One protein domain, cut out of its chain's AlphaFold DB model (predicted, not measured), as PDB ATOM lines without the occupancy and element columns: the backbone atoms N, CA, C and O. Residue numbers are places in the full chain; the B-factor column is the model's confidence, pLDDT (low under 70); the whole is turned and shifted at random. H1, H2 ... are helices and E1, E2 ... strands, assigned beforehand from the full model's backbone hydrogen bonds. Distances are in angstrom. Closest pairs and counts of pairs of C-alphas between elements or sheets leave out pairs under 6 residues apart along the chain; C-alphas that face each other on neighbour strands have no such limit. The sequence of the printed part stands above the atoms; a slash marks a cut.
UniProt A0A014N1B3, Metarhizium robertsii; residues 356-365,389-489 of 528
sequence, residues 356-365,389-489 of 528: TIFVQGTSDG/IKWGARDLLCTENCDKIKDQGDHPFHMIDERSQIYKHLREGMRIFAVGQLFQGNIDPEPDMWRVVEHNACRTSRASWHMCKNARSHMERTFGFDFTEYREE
ATOM      1  N   THR A 356     139.663 232.156 190.640       90.88
ATOM      2  CA  THR A 356     139.987 230.926 189.906       90.88
ATOM      3  C   THR A 356     139.400 229.703 190.603       90.88
ATOM      4  O   THR A 356     139.473 229.563 191.824       90.88
ATOM      5  N   ILE A 357     138.825 228.794 189.815       89.00
ATOM      6  CA  ILE A 357     138.377 227.484 190.284       89.00
ATOM      7  C   ILE A 357     139.489 226.475 190.065       89.00
ATOM      8  O   ILE A 357     139.969 226.365 188.942       89.00
ATOM      9  N   PHE A 358     139.853 225.713 191.096       88.44
ATOM     10  CA  PHE A 358     140.898 224.692 191.005       88.44
ATOM     11  C   PHE A 358     140.333 223.274 191.081       88.44
ATOM     12  O   PHE A 358     139.273 223.047 191.682       88.44
ATOM     13  N   VAL A 359     141.061 222.308 190.514       86.50
ATOM     14  CA  VAL A 359     140.839 220.891 190.831       86.50
ATOM     15  C   VAL A 359     141.238 220.646 192.283       86.50
ATOM     16  O   VAL A 359     142.266 221.120 192.766       86.50
ATOM     17  N   GLN A 360     140.418 219.890 193.005       84.31
ATOM     18  CA  GLN A 360     140.676 219.569 194.399       84.31
ATOM     19  C   GLN A 360     142.077 218.958 194.598       84.31
ATOM     20  O   GLN A 360     142.438 217.959 193.988       84.31
ATOM     21  N   GLY A 361     142.863 219.538 195.510       80.56
ATOM     22  CA  GLY A 361     144.186 219.015 195.867       80.56
ATOM     23  C   GLY A 361     145.272 219.239 194.809       80.56
ATOM     24  O   GLY A 361     146.315 218.589 194.886       80.56
ATOM     25  N   THR A 362     145.040 220.127 193.842       81.69
ATOM     26  CA  THR A 362     146.021 220.525 192.826       81.69
ATOM     27  C   THR A 362     146.031 222.050 192.659       81.69
ATOM     28  O   THR A 362     145.178 222.747 193.209       81.69
ATOM     29  N   SER A 363     147.003 222.566 191.907       83.00
ATOM     30  CA  SER A 363     147.067 223.964 191.457       83.00
ATOM     31  C   SER A 363     146.504 224.153 190.040       83.00
ATOM     32  O   SER A 363     146.697 225.198 189.421       83.00
ATOM     33  N   ASP A 364     145.780 223.158 189.514       82.06
ATOM     34  CA  ASP A 364     145.225 223.205 188.162       82.06
ATOM     35  C   ASP A 364     143.975 224.094 188.141       82.06
ATOM     36  O   ASP A 364     142.904 223.690 188.606       82.06
ATOM     37  N   GLY A 365     144.106 225.307 187.601       86.25
ATOM     38  CA  GLY A 365     142.988 226.220 187.357       86.25
ATOM     39  C   GLY A 365     142.112 225.739 186.195       86.25
ATOM     40  O   GLY A 365     142.593 225.536 185.083       86.25
ATOM     41  N   ILE A 389     138.323 223.633 181.459       84.50
ATOM     42  CA  ILE A 389     137.794 222.259 181.400       84.50
ATOM     43  C   ILE A 389     136.292 222.306 181.170       84.50
ATOM     44  O   ILE A 389     135.532 222.653 182.072       84.50
ATOM     45  N   LYS A 390     135.855 221.909 179.975       85.62
ATOM     46  CA  LYS A 390     134.437 221.966 179.616       85.62
ATOM     47  C   LYS A 390     133.624 220.909 180.370       85.62
ATOM     48  O   LYS A 390     134.055 219.770 180.542       85.62
ATOM     49  N   TRP A 391     132.428 221.291 180.813       87.19
ATOM     50  CA  TRP A 391     131.586 220.469 181.690       87.19
ATOM     51  C   TRP A 391     130.387 219.860 180.948       87.19
ATOM     52  O   TRP A 391     129.232 220.251 181.141       87.19
ATOM     53  N   GLY A 392     130.663 218.895 180.072       89.06
ATOM     54  CA  GLY A 392     129.651 218.091 179.384       89.06
ATOM     55  C   GLY A 392     129.515 216.695 179.990       89.06
ATOM     56  O   GLY A 392     130.469 216.139 180.539       89.06
ATOM     57  N   ALA A 393     128.327 216.091 179.882       90.25
ATOM     58  CA  ALA A 393     128.116 214.724 180.365       90.25
ATOM     59  C   ALA A 393     129.034 213.733 179.634       90.25
ATOM     60  O   ALA A 393     129.612 212.849 180.267       90.25
ATOM     61  N   ARG A 394     129.209 213.895 178.314       87.44
ATOM     62  CA  ARG A 394     130.145 213.078 177.530       87.44
ATOM     63  C   ARG A 394     131.588 213.275 177.980       87.44
ATOM     64  O   ARG A 394     132.269 212.282 178.203       87.44
ATOM     65  N   ASP A 395     132.034 214.511 178.165       85.69
ATOM     66  CA  ASP A 395     133.407 214.840 178.570       85.69
ATOM     67  C   ASP A 395     133.772 214.211 179.917       85.69
ATOM     68  O   ASP A 395     134.863 213.674 180.082       85.69
ATOM     69  N   LEU A 396     132.829 214.209 180.861       88.44
ATOM     70  CA  LEU A 396     133.038 213.661 182.199       88.44
ATOM     71  C   LEU A 396     132.920 212.130 182.258       88.44
ATOM     72  O   LEU A 396     133.575 211.500 183.084       88.44
ATOM     73  N   LEU A 397     132.048 211.519 181.450       88.19
ATOM     74  CA  LEU A 397     131.574 210.147 181.700       88.19
ATOM     75  C   LEU A 397     131.867 209.151 180.584       88.19
ATOM     76  O   LEU A 397     131.717 207.942 180.800       88.19
ATOM     77  N   CYS A 398     132.253 209.623 179.399       83.62
ATOM     78  CA  CYS A 398     132.472 208.771 178.238       83.62
ATOM     79  C   CYS A 398     133.858 208.106 178.282       83.62
ATOM     80  O   CYS A 398     134.818 208.566 177.662       83.62
ATOM     81  N   THR A 399     133.969 207.000 179.022       73.06
ATOM     82  CA  THR A 399     135.242 206.271 179.166       73.06
ATOM     83  C   THR A 399     135.427 205.180 178.107       73.06
ATOM     84  O   THR A 399     136.515 205.060 177.547       73.06
ATOM     85  N   GLU A 400     134.366 204.435 177.778       66.94
ATOM     86  CA  GLU A 400     134.370 203.282 176.867       66.94
ATOM     87  C   GLU A 400     133.023 203.175 176.131       66.94
ATOM     88  O   GLU A 400     131.989 203.550 176.684       66.94
ATOM     89  N   ASN A 401     133.021 202.628 174.907       60.97
ATOM     90  CA  ASN A 401     131.806 202.281 174.145       60.97
ATOM     91  C   ASN A 401     130.771 203.419 174.008       60.97
ATOM     92  O   ASN A 401     129.562 203.195 174.054       60.97
ATOM     93  N   CYS A 402     131.253 204.645 173.833       65.50
ATOM     94  CA  CYS A 402     130.458 205.835 173.561       65.50
ATOM     95  C   CYS A 402     131.196 206.702 172.539       65.50
ATOM     96  O   CYS A 402     132.430 206.701 172.491       65.50
ATOM     97  N   ASP A 403     130.446 207.434 171.715       63.53
ATOM     98  CA  ASP A 403     131.030 208.359 170.747       63.53
ATOM     99  C   ASP A 403     131.697 209.514 171.498       63.53
ATOM    100  O   ASP A 403     131.033 210.462 171.937       63.53
ATOM    101  N   LYS A 404     133.020 209.404 171.679       63.59
ATOM    102  CA  LYS A 404     133.853 210.500 172.173       63.59
ATOM    103  C   LYS A 404     133.763 211.654 171.184       63.59
ATOM    104  O   LYS A 404     133.767 211.447 169.967       63.59
ATOM    105  N   ILE A 405     133.705 212.871 171.712       62.44
ATOM    106  CA  ILE A 405     133.786 214.085 170.902       62.44
ATOM    107  C   ILE A 405     135.134 214.026 170.170       62.44
ATOM    108  O   ILE A 405     136.181 214.027 170.809       62.44
ATOM    109  N   LYS A 406     135.103 213.898 168.837       52.25
ATOM    110  CA  LYS A 406     136.296 213.663 167.996       52.25
ATOM    111  C   LYS A 406     137.313 214.808 168.041       52.25
ATOM    112  O   LYS A 406     138.436 214.626 167.591       52.25
ATOM    113  N   ASP A 407     136.905 215.950 168.580       53.41
ATOM    114  CA  ASP A 407     137.653 217.193 168.598       53.41
ATOM    115  C   ASP A 407     137.522 217.838 169.991       53.41
ATOM    116  O   ASP A 407     136.672 218.698 170.236       53.41
ATOM    117  N   GLN A 408     138.292 217.344 170.970       51.03
ATOM    118  CA  GLN A 408     138.338 217.909 172.332       51.03
ATOM    119  C   GLN A 408     139.246 219.155 172.420       51.03
ATOM    120  O   GLN A 408     139.446 219.711 173.497       51.03
ATOM    121  N   GLY A 409     139.696 219.675 171.270       48.69
ATOM    122  CA  GLY A 409     140.663 220.762 171.163       48.69
ATOM    123  C   GLY A 409     142.105 220.263 171.279       48.69
ATOM    124  O   GLY A 409     142.389 219.292 171.970       48.69
ATOM    125  N   ASP A 410     143.025 220.963 170.617       39.84
ATOM    126  CA  ASP A 410     144.439 220.570 170.508       39.84
ATOM    127  C   ASP A 410     145.266 220.779 171.794       39.84
ATOM    128  O   ASP A 410     146.469 220.513 171.806       39.84
ATOM    129  N   HIS A 411     144.661 221.264 172.888       51.22
ATOM    130  CA  HIS A 411     145.396 221.581 174.113       51.22
ATOM    131  C   HIS A 411     145.238 220.470 175.173       51.22
ATOM    132  O   HIS A 411     144.123 220.225 175.639       51.22
ATOM    133  N   PRO A 412     146.328 219.820 175.623       45.31
ATOM    134  CA  PRO A 412     146.274 218.667 176.535       45.31
ATOM    135  C   PRO A 412     145.664 218.978 177.910       45.31
ATOM    136  O   PRO A 412     145.198 218.070 178.590       45.31
ATOM    137  N   PHE A 413     145.615 220.254 178.303       50.75
ATOM    138  CA  PHE A 413     144.977 220.711 179.540       50.75
ATOM    139  C   PHE A 413     143.447 220.829 179.454       50.75
ATOM    140  O   PHE A 413     142.829 221.151 180.458       50.75
ATOM    141  N   HIS A 414     142.824 220.596 178.294       62.22
ATOM    142  CA  HIS A 414     141.363 220.680 178.126       62.22
ATOM    143  C   HIS A 414     140.665 219.313 178.170       62.22
ATOM    144  O   HIS A 414     139.437 219.249 178.137       62.22
ATOM    145  N   MET A 415     141.428 218.216 178.242       68.75
ATOM    146  CA  MET A 415     140.894 216.859 178.145       68.75
ATOM    147  C   MET A 415     140.774 216.183 179.511       68.75
ATOM    148  O   MET A 415     141.704 216.175 180.318       68.75
ATOM    149  N   ILE A 416     139.630 215.539 179.736       78.94
ATOM    150  CA  ILE A 416     139.418 214.638 180.871       78.94
ATOM    151  C   ILE A 416     139.744 213.221 180.396       78.94
ATOM    152  O   ILE A 416     138.888 212.490 179.901       78.94
ATOM    153  N   ASP A 417     141.015 212.842 180.502       78.25
ATOM    154  CA  ASP A 417     141.516 211.528 180.089       78.25
ATOM    155  C   ASP A 417     142.082 210.717 181.262       78.25
ATOM    156  O   ASP A 417     142.110 211.178 182.404       78.25
ATOM    157  N   GLU A 418     142.585 209.512 180.978       78.75
ATOM    158  CA  GLU A 418     143.104 208.596 181.997       78.75
ATOM    159  C   GLU A 418     144.262 209.133 182.847       78.75
ATOM    160  O   GLU A 418     144.521 208.595 183.930       78.75
ATOM    161  N   ARG A 419     144.950 210.169 182.357       80.06
ATOM    162  CA  ARG A 419     146.100 210.817 182.991       80.06
ATOM    163  C   ARG A 419     145.696 212.077 183.758       80.06
ATOM    164  O   ARG A 419     146.453 212.509 184.624       80.06
ATOM    165  N   SER A 420     144.528 212.646 183.468       83.06
ATOM    166  CA  SER A 420     144.027 213.848 184.133       83.06
ATOM    167  C   SER A 420     143.694 213.608 185.613       83.06
ATOM    168  O   SER A 420     143.182 212.555 186.013       83.06
ATOM    169  N   GLN A 421     143.926 214.627 186.448       85.94
ATOM    170  CA  GLN A 421     143.550 214.572 187.863       85.94
ATOM    171  C   GLN A 421     142.035 214.467 188.030       85.94
ATOM    172  O   GLN A 421     141.570 213.704 188.873       85.94
ATOM    173  N   ILE A 422     141.253 215.145 187.190       87.94
ATOM    174  CA  ILE A 422     139.786 215.064 187.221       87.94
ATOM    175  C   ILE A 422     139.320 213.620 187.018       87.94
ATOM    176  O   ILE A 422     138.498 213.134 187.790       87.94
ATOM    177  N   TYR A 423     139.894 212.882 186.067       87.94
ATOM    178  CA  TYR A 423     139.546 211.474 185.880       87.94
ATOM    179  C   TYR A 423     139.879 210.602 187.095       87.94
ATOM    180  O   TYR A 423     139.105 209.712 187.460       87.94
ATOM    181  N   LYS A 424     140.998 210.872 187.778       88.12
ATOM    182  CA  LYS A 424     141.313 210.220 189.056       88.12
ATOM    183  C   LYS A 424     140.250 210.529 190.118       88.12
ATOM    184  O   LYS A 424     139.752 209.601 190.754       88.12
ATOM    185  N   HIS A 425     139.840 211.792 190.257       89.00
ATOM    186  CA  HIS A 425     138.785 212.205 191.191       89.00
ATOM    187  C   HIS A 425     137.450 211.512 190.888       89.00
ATOM    188  O   HIS A 425     136.793 210.996 191.796       89.00
ATOM    189  N   LEU A 426     137.085 211.419 189.607       89.88
ATOM    190  CA  LEU A 426     135.903 210.693 189.148       89.88
ATOM    191  C   LEU A 426     135.958 209.212 189.551       89.88
ATOM    192  O   LEU A 426     134.995 208.692 190.129       89.88
ATOM    193  N   ARG A 427     137.098 208.544 189.315       88.62
ATOM    194  CA  ARG A 427     137.317 207.134 189.676       88.62
ATOM    195  C   ARG A 427     137.338 206.894 191.178       88.62
ATOM    196  O   ARG A 427     136.841 205.856 191.602       88.62
ATOM    197  N   GLU A 428     137.838 207.823 191.981       89.19
ATOM    198  CA  GLU A 428     137.955 207.677 193.440       89.19
ATOM    199  C   GLU A 428     136.713 208.169 194.209       89.19
ATOM    200  O   GLU A 428     136.597 207.943 195.414       89.19
ATOM    201  N   GLY A 429     135.741 208.782 193.521       86.94
ATOM    202  CA  GLY A 429     134.550 209.344 194.164       86.94
ATOM    203  C   GLY A 429     134.897 210.551 195.044       86.94
ATOM    204  O   GLY A 429     134.463 210.632 196.199       86.94
ATOM    205  N   MET A 430     135.750 211.430 194.514       86.19
ATOM    206  CA  MET A 430     136.174 212.680 195.142       86.19
ATOM    207  C   MET A 430     135.442 213.881 194.537       86.19
ATOM    208  O   MET A 430     134.907 213.808 193.432       86.19
ATOM    209  N   ARG A 431     135.421 214.992 195.279       86.12
ATOM    210  CA  ARG A 431     134.886 216.274 194.801       86.12
ATOM    211  C   ARG A 431     135.824 216.836 193.737       86.12
ATOM    212  O   ARG A 431     137.006 216.530 193.754       86.12
ATOM    213  N   ILE A 432     135.318 217.641 192.811       87.75
ATOM    214  CA  ILE A 432     136.170 218.173 191.735       87.75
ATOM    215  C   ILE A 432     136.651 219.584 192.063       87.75
ATOM    216  O   ILE A 432     137.821 219.874 191.852       87.75
ATOM    217  N   PHE A 433     135.792 220.446 192.607       86.44
ATOM    218  CA  PHE A 433     136.115 221.863 192.791       86.44
ATOM    219  C   PHE A 433     136.730 222.171 194.160       86.44
ATOM    220  O   PHE A 433     136.203 221.759 195.200       86.44
ATOM    221  N   ALA A 434     137.780 222.992 194.155       80.81
ATOM    222  CA  ALA A 434     138.349 223.646 195.330       80.81
ATOM    223  C   ALA A 434     138.378 225.170 195.139       80.81
ATOM    224  O   ALA A 434     139.152 225.678 194.333       80.81
ATOM    225  N   VAL A 435     137.507 225.882 195.871       75.38
ATOM    226  CA  VAL A 435     137.408 227.357 195.891       75.38
ATOM    227  C   VAL A 435     136.835 227.811 197.225       75.38
ATOM    228  O   VAL A 435     135.721 227.410 197.543       75.38
ATOM    229  N   GLY A 436     137.514 228.656 198.002       67.06
ATOM    230  CA  GLY A 436     137.023 229.076 199.324       67.06
ATOM    231  C   GLY A 436     135.740 229.927 199.279       67.06
ATOM    232  O   GLY A 436     134.831 229.759 200.100       67.06
ATOM    233  N   GLN A 437     135.629 230.808 198.285       68.00
ATOM    234  CA  GLN A 437     134.627 231.876 198.170       68.00
ATOM    235  C   GLN A 437     133.209 231.343 197.911       68.00
ATOM    236  O   GLN A 437     132.237 231.895 198.428       68.00
ATOM    237  N   LEU A 438     133.074 230.214 197.203       65.19
ATOM    238  CA  LEU A 438     131.800 229.489 197.076       65.19
ATOM    239  C   LEU A 438     131.177 229.193 198.454       65.19
ATOM    240  O   LEU A 438     129.970 229.318 198.644       65.19
ATOM    241  N   PHE A 439     131.997 228.914 199.462       60.09
ATOM    242  CA  PHE A 439     131.556 228.291 200.706       60.09
ATOM    243  C   PHE A 439     131.505 229.272 201.860       60.09
ATOM    244  O   PHE A 439     130.645 229.127 202.725       60.09
ATOM    245  N   GLN A 440     132.314 230.334 201.813       62.69
ATOM    246  CA  GLN A 440     132.022 231.551 202.574       62.69
ATOM    247  C   GLN A 440     130.605 232.061 202.245       62.69
ATOM    248  O   GLN A 440     129.888 232.520 203.130       62.69
ATOM    249  N   GLY A 441     130.158 231.881 200.994       61.69
ATOM    250  CA  GLY A 441     128.788 232.152 200.551       61.69
ATOM    251  C   GLY A 441     127.756 231.043 200.812       61.69
ATOM    252  O   GLY A 441     126.600 231.220 200.422       61.69
ATOM    253  N   ASN A 442     128.143 229.922 201.438       71.69
ATOM    254  CA  ASN A 442     127.326 228.713 201.631       71.69
ATOM    255  C   ASN A 442     126.695 228.170 200.329       71.69
ATOM    256  O   ASN A 442     125.529 227.772 200.301       71.69
ATOM    257  N   ILE A 443     127.459 228.193 199.235       78.25
ATOM    258  CA  ILE A 443     127.085 227.671 197.918       78.25
ATOM    259  C   ILE A 443     127.930 226.429 197.647       78.25
ATOM    260  O   ILE A 443     129.157 226.493 197.649       78.25
ATOM    261  N   ASP A 444     127.276 225.305 197.372       83.69
ATOM    262  CA  ASP A 444     127.939 224.101 196.879       83.69
ATOM    263  C   ASP A 444     127.273 223.668 195.567       83.69
ATOM    264  O   ASP A 444     126.222 223.032 195.619       83.69
ATOM    265  N   PRO A 445     127.822 224.039 194.393       87.00
ATOM    266  CA  PRO A 445     127.148 223.803 193.120       87.00
ATOM    267  C   PRO A 445     127.319 222.369 192.603       87.00
ATOM    268  O   PRO A 445     126.499 221.913 191.813       87.00
ATOM    269  N   GLU A 446     128.348 221.626 193.036       88.94
ATOM    270  CA  GLU A 446     128.640 220.306 192.452       88.94
ATOM    271  C   GLU A 446     127.490 219.295 192.594       88.94
ATOM    272  O   GLU A 446     127.193 218.642 191.598       88.94
ATOM    273  N   PRO A 447     126.812 219.123 193.752       87.75
ATOM    274  CA  PRO A 447     125.709 218.164 193.847       87.75
ATOM    275  C   PRO A 447     124.583 218.458 192.850       87.75
ATOM    276  O   PRO A 447     123.934 217.534 192.366       87.75
ATOM    277  N   ASP A 448     124.337 219.733 192.564       88.56
ATOM    278  CA  ASP A 448     123.296 220.208 191.653       88.56
ATOM    279  C   ASP A 448     123.738 220.007 190.198       88.56
ATOM    280  O   ASP A 448     123.011 219.420 189.396       88.56
ATOM    281  N   MET A 449     124.991 220.348 189.891       92.38
ATOM    282  CA  MET A 449     125.616 220.080 188.594       92.38
ATOM    283  C   MET A 449     125.638 218.583 188.273       92.38
ATOM    284  O   MET A 449     125.370 218.193 187.140       92.38
ATOM    285  N   TRP A 450     125.886 217.724 189.261       91.94
ATOM    286  CA  TRP A 450     125.853 216.274 189.085       91.94
ATOM    287  C   TRP A 450     124.443 215.727 188.863       91.94
ATOM    288  O   TRP A 450     124.284 214.818 188.052       91.94
ATOM    289  N   ARG A 451     123.406 216.310 189.485       88.88
ATOM    290  CA  ARG A 451     122.010 215.991 189.129       88.88
ATOM    291  C   ARG A 451     121.712 216.347 187.678       88.88
ATOM    292  O   ARG A 451     121.063 215.577 186.973       88.88
ATOM    293  N   VAL A 452     122.226 217.482 187.208       92.44
ATOM    294  CA  VAL A 452     122.075 217.901 185.814       92.44
ATOM    295  C   VAL A 452     122.813 216.968 184.849       92.44
ATOM    296  O   VAL A 452     122.241 216.587 183.827       92.44
ATOM    297  N   VAL A 453     124.040 216.568 185.186       93.06
ATOM    298  CA  VAL A 453     124.847 215.627 184.398       93.06
ATOM    299  C   VAL A 453     124.207 214.235 184.354       93.06
ATOM    300  O   VAL A 453     124.130 213.651 183.276       93.06
ATOM    301  N   GLU A 454     123.699 213.713 185.477       91.81
ATOM    302  CA  GLU A 454     122.957 212.439 185.514       91.81
ATOM    303  C   GLU A 454     121.727 212.492 184.621       91.81
ATOM    304  O   GLU A 454     121.517 211.587 183.818       91.81
ATOM    305  N   HIS A 455     120.957 213.576 184.703       89.19
ATOM    306  CA  HIS A 455     119.792 213.767 183.856       89.19
ATOM    307  C   HIS A 455     120.170 213.695 182.370       89.19
ATOM    308  O   HIS A 455     119.584 212.910 181.624       89.19
ATOM    309  N   ASN A 456     121.203 214.439 181.961       90.31
ATOM    310  CA  ASN A 456     121.702 214.429 180.585       90.31
ATOM    311  C   ASN A 456     122.161 213.017 180.163       90.31
ATOM    312  O   ASN A 456     121.812 212.561 179.077       90.31
ATOM    313  N   ALA A 457     122.875 212.298 181.036       89.88
ATOM    314  CA  ALA A 457     123.428 210.971 180.762       89.88
ATOM    315  C   ALA A 457     122.407 209.817 180.801       89.88
ATOM    316  O   ALA A 457     122.682 208.755 180.239       89.88
ATOM    317  N   CYS A 458     121.262 209.994 181.466       85.75
ATOM    318  CA  CYS A 458     120.301 208.918 181.726       85.75
ATOM    319  C   CYS A 458     118.919 209.129 181.090       85.75
ATOM    320  O   CYS A 458     118.209 208.145 180.897       85.75
ATOM    321  N   ARG A 459     118.488 210.374 180.836       84.25
ATOM    322  CA  ARG A 459     117.056 210.696 180.617       84.25
ATOM    323  C   ARG A 459     116.752 211.544 179.386       84.25
ATOM    324  O   ARG A 459     115.589 211.818 179.123       84.25
ATOM    325  N   THR A 460     117.779 211.933 178.645       85.81
ATOM    326  CA  THR A 460     117.646 212.725 177.415       85.81
ATOM    327  C   THR A 460     117.961 211.870 176.194       85.81
ATOM    328  O   THR A 460     118.444 210.742 176.314       85.81
ATOM    329  N   SER A 461     117.811 212.436 175.003       86.62
ATOM    330  CA  SER A 461     118.240 211.830 173.744       86.62
ATOM    331  C   SER A 461     119.742 211.526 173.690       86.62
ATOM    332  O   SER A 461     120.197 210.825 172.791       86.62
ATOM    333  N   ARG A 462     120.530 212.053 174.640       84.06
ATOM    334  CA  ARG A 462     121.968 211.781 174.809       84.06
ATOM    335  C   ARG A 462     122.264 210.607 175.736       84.06
ATOM    336  O   ARG A 462     123.434 210.331 176.001       84.06
ATOM    337  N   ALA A 463     121.234 209.951 176.263       84.56
ATOM    338  CA  ALA A 463     121.403 208.921 177.266       84.56
ATOM    339  C   ALA A 463     122.265 207.757 176.762       84.56
ATOM    340  O   ALA A 463     122.151 207.291 175.628       84.56
ATOM    341  N   SER A 464     123.117 207.260 177.650       85.94
ATOM    342  CA  SER A 464     123.918 206.059 177.444       85.94
ATOM    343  C   SER A 464     123.942 205.284 178.744       85.94
ATOM    344  O   SER A 464     124.234 205.853 179.795       85.94
ATOM    345  N   TRP A 465     123.684 203.977 178.680       82.62
ATOM    346  CA  TRP A 465     123.728 203.107 179.857       82.62
ATOM    347  C   TRP A 465     125.048 203.256 180.625       82.62
ATOM    348  O   TRP A 465     125.055 203.388 181.849       82.62
ATOM    349  N   HIS A 466     126.169 203.311 179.900       85.62
ATOM    350  CA  HIS A 466     127.500 203.412 180.498       85.62
ATOM    351  C   HIS A 466     127.716 204.762 181.184       85.62
ATOM    352  O   HIS A 466     128.129 204.815 182.342       85.62
ATOM    353  N   MET A 467     127.373 205.859 180.501       88.69
ATOM    354  CA  MET A 467     127.475 207.200 181.083       88.69
ATOM    355  C   MET A 467     126.553 207.344 182.293       88.69
ATOM    356  O   MET A 467     126.974 207.852 183.329       88.69
ATOM    357  N   CYS A 468     125.325 206.841 182.190       86.62
ATOM    358  CA  CYS A 468     124.359 206.848 183.275       86.62
ATOM    359  C   CYS A 468     124.899 206.110 184.506       86.62
ATOM    360  O   CYS A 468     124.944 206.666 185.603       86.62
ATOM    361  N   LYS A 469     125.408 204.886 184.325       86.94
ATOM    362  CA  LYS A 469     126.039 204.109 185.396       86.94
ATOM    363  C   LYS A 469     127.215 204.856 186.034       86.94
ATOM    364  O   LYS A 469     127.317 204.885 187.262       86.94
ATOM    365  N   ASN A 470     128.079 205.477 185.231       89.81
ATOM    366  CA  ASN A 470     129.229 206.236 185.727       89.81
ATOM    367  C   ASN A 470     128.799 207.468 186.536       89.81
ATOM    368  O   ASN A 470     129.338 207.691 187.622       89.81
ATOM    369  N   ALA A 471     127.800 208.221 186.056       90.75
ATOM    370  CA  ALA A 471     127.237 209.363 186.775       90.75
ATOM    371  C   ALA A 471     126.728 208.939 188.153       90.75
ATOM    372  O   ALA A 471     127.137 209.496 189.170       90.75
ATOM    373  N   ARG A 472     125.883 207.904 188.196       88.75
ATOM    374  CA  ARG A 472     125.261 207.419 189.434       88.75
ATOM    375  C   ARG A 472     126.282 206.865 190.414       88.75
ATOM    376  O   ARG A 472     126.288 207.263 191.573       88.75
ATOM    377  N   SER A 473     127.225 206.056 189.931       88.19
ATOM    378  CA  SER A 473     128.314 205.524 190.755       88.19
ATOM    379  C   SER A 473     129.187 206.628 191.359       88.19
ATOM    380  O   SER A 473     129.628 206.521 192.506       88.19
ATOM    381  N   HIS A 474     129.466 207.697 190.609       89.75
ATOM    382  CA  HIS A 474     130.155 208.857 191.163       89.75
ATOM    383  C   HIS A 474     129.273 209.568 192.199       89.75
ATOM    384  O   HIS A 474     129.726 209.850 193.305       89.75
ATOM    385  N   MET A 475     127.996 209.788 191.886       89.50
ATOM    386  CA  MET A 475     127.057 210.460 192.781       89.50
ATOM    387  C   MET A 475     126.887 209.747 194.134       89.50
ATOM    388  O   MET A 475     126.949 210.392 195.183       89.50
ATOM    389  N   GLU A 476     126.741 208.422 194.129       85.88
ATOM    390  CA  GLU A 476     126.682 207.574 195.328       85.88
ATOM    391  C   GLU A 476     127.965 207.684 196.157       85.88
ATOM    392  O   GLU A 476     127.932 207.971 197.353       85.88
ATOM    393  N   ARG A 477     129.130 207.489 195.527       87.38
ATOM    394  CA  ARG A 477     130.413 207.415 196.244       87.38
ATOM    395  C   ARG A 477     130.900 208.766 196.756       87.38
ATOM    396  O   ARG A 477     131.585 208.803 197.783       87.38
ATOM    397  N   THR A 478     130.577 209.845 196.050       86.12
ATOM    398  CA  THR A 478     131.040 211.202 196.362       86.12
ATOM    399  C   THR A 478     130.067 211.926 197.288       86.12
ATOM    400  O   THR A 478     130.483 212.520 198.286       86.12
ATOM    401  N   PHE A 479     128.768 211.858 196.995       83.25
ATOM    402  CA  PHE A 479     127.750 212.639 197.699       83.25
ATOM    403  C   PHE A 479     126.749 211.768 198.474       83.25
ATOM    404  O   PHE A 479     125.937 212.308 199.215       83.25
ATOM    405  N   GLY A 480     126.781 210.439 198.359       78.50
ATOM    406  CA  GLY A 480     125.827 209.579 199.063       78.50
ATOM    407  C   GLY A 480     124.393 209.737 198.555       78.50
ATOM    408  O   GLY A 480     123.458 209.676 199.355       78.50
ATOM    409  N   PHE A 481     124.210 210.007 197.257       79.88
ATOM    410  CA  PHE A 481     122.907 209.800 196.616       79.88
ATOM    411  C   PHE A 481     122.530 208.318 196.686       79.88
ATOM    412  O   PHE A 481     123.414 207.468 196.742       79.88
ATOM    413  N   ASP A 482     121.232 208.036 196.700       73.44
ATOM    414  CA  ASP A 482     120.694 206.678 196.667       73.44
ATOM    415  C   ASP A 482     119.808 206.529 195.425       73.44
ATOM    416  O   ASP A 482     119.028 207.433 195.101       73.44
ATOM    417  N   PHE A 483     119.971 205.424 194.705       74.00
ATOM    418  CA  PHE A 483     119.287 205.153 193.447       74.00
ATOM    419  C   PHE A 483     118.480 203.864 193.586       74.00
ATOM    420  O   PHE A 483     119.019 202.799 193.875       74.00
ATOM    421  N   THR A 484     117.179 203.944 193.334       63.94
ATOM    422  CA  THR A 484     116.272 202.798 193.333       63.94
ATOM    423  C   THR A 484     115.947 202.320 191.936       63.94
ATOM    424  O   THR A 484     115.469 203.080 191.092       63.94
ATOM    425  N   GLU A 485     116.123 201.025 191.700       57.41
ATOM    426  CA  GLU A 485     115.655 200.398 190.470       57.41
ATOM    427  C   GLU A 485     114.124 200.428 190.400       57.41
ATOM    428  O   GLU A 485     113.452 199.857 191.260       57.41
ATOM    429  N   TYR A 486     113.561 201.057 189.362       51.34
ATOM    430  CA  TYR A 486     112.147 200.907 189.040       51.34
ATOM    431  C   TYR A 486     112.016 199.921 187.876       51.34
ATOM    432  O   TYR A 486     112.429 200.181 186.747       51.34
ATOM    433  N   ARG A 487     111.460 198.741 188.149       47.97
ATOM    434  CA  ARG A 487     111.053 197.802 187.099       47.97
ATOM    435  C   ARG A 487     109.580 198.047 186.809       47.97
ATOM    436  O   ARG A 487     108.741 197.698 187.634       47.97
ATOM    437  N   GLU A 488     109.258 198.634 185.659       41.41
ATOM    438  CA  GLU A 488     107.892 198.521 185.141       41.41
ATOM    439  C   GLU A 488     107.620 197.044 184.832       41.41
ATOM    440  O   GLU A 488     108.354 196.418 184.065       41.41
ATOM    441  N   GLU A 489     106.572 196.474 185.429       37.06
ATOM    442  CA  GLU A 489     106.007 195.197 184.993       37.06
ATOM    443  C   GLU A 489     105.405 195.388 183.590       37.06
ATOM    444  O   GLU A 489     104.221 195.686 183.436       37.06
TER     445      GLU A 489
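Overview. This is residues 356 to 365 and 389 to 489 of the 528 residues of a protein of Metarhizium robertsii (UniProt A0A014N1B3). A helical hairpin of the two long helices H4 and H5 forms one side of the domain, and the short helix H1 packs on both of them near the end where they are linked. H2 lies near H1 and H5, about perpendicular to H5; a long loop joins H1 to H2, H3 lies far from the middle of the domain and touches no helix, and the tail of residues 484 to 489 sticks out. The printed part has 111 residues with five named helices and two named strands, in the order E1, H1, H2, H3, H4, H5, E2; the strands do not pair with each other. The class is mostly helix, though under half of the residues, 54 of 111, are in named elements. It is compact, with a radius of gyration of the C-alphas of 14.7 A and spans of 50 by 36 by 22 A.

Arrangement. E1, residues 356 to 359, pairs with no named strand, but its residues 358 to 359 pair antiparallel with residues 433 to 434. H1, residues 393 to 397, and H2, residues 421 to 428, are close but not clearly touching; their closest C-alphas, of Leu 396 and Tyr 423, are 7.8 A apart. H3, residues 436 to 440, touches no helix. H4, residues 446 to 459, touches H1 with residues 453 to 457 alone, closest at the C-alphas of Ala 393 and Val 453, 5.3 A. H5, residues 465 to 479, touches H1 with residues 466 to 471 alone, closest at the C-alphas of Leu 397 and Met 467, 5.1 A. H4 and H5 form a helical hairpin and touch at a shallow tilt of 21 degrees, opposite ways, closest at the C-alphas of Cys 458 and Cys 468, 4.8 A. H2 and H5 are close but not clearly touching, about perpendicular at 84 degrees, with the closest C-alphas, of Leu 426 and His 474, 6.4 A apart. E2, residues 483 to 485, pairs with no named strand and is apart from H4. In H1, H2, H3, H4 and H5 every O i to N i+4 pair is within hydrogen-bond range.

Along the chain. E1 begins at C-alpha 356, (139.987, 230.926, 189.906), and is 10.1 A long. H1 measures 5.9 A, H2 10.5 A and H3 6.5 A. H4 begins at C-alpha 446, (128.640, 220.306, 192.452), and is 19.1 A long; H5 is 20.6 A. E2, 6.7 A long, ends at C-alpha 485, (115.655, 200.398, 190.470).

Size, cuts and confidence. The C-alphas farthest apart, of Ser 363 and Glu 489, are 50.5 A from each other. Residues 366 to 388 are not printed, and C-alphas 365 and 389 are 8.8 A apart across this cut. The link from H1 to H2, 23 residues, is long. The mean pLDDT of the printed part is 78.4; residues 400 to 415, 436 to 441 and 484 to 489 are under 70.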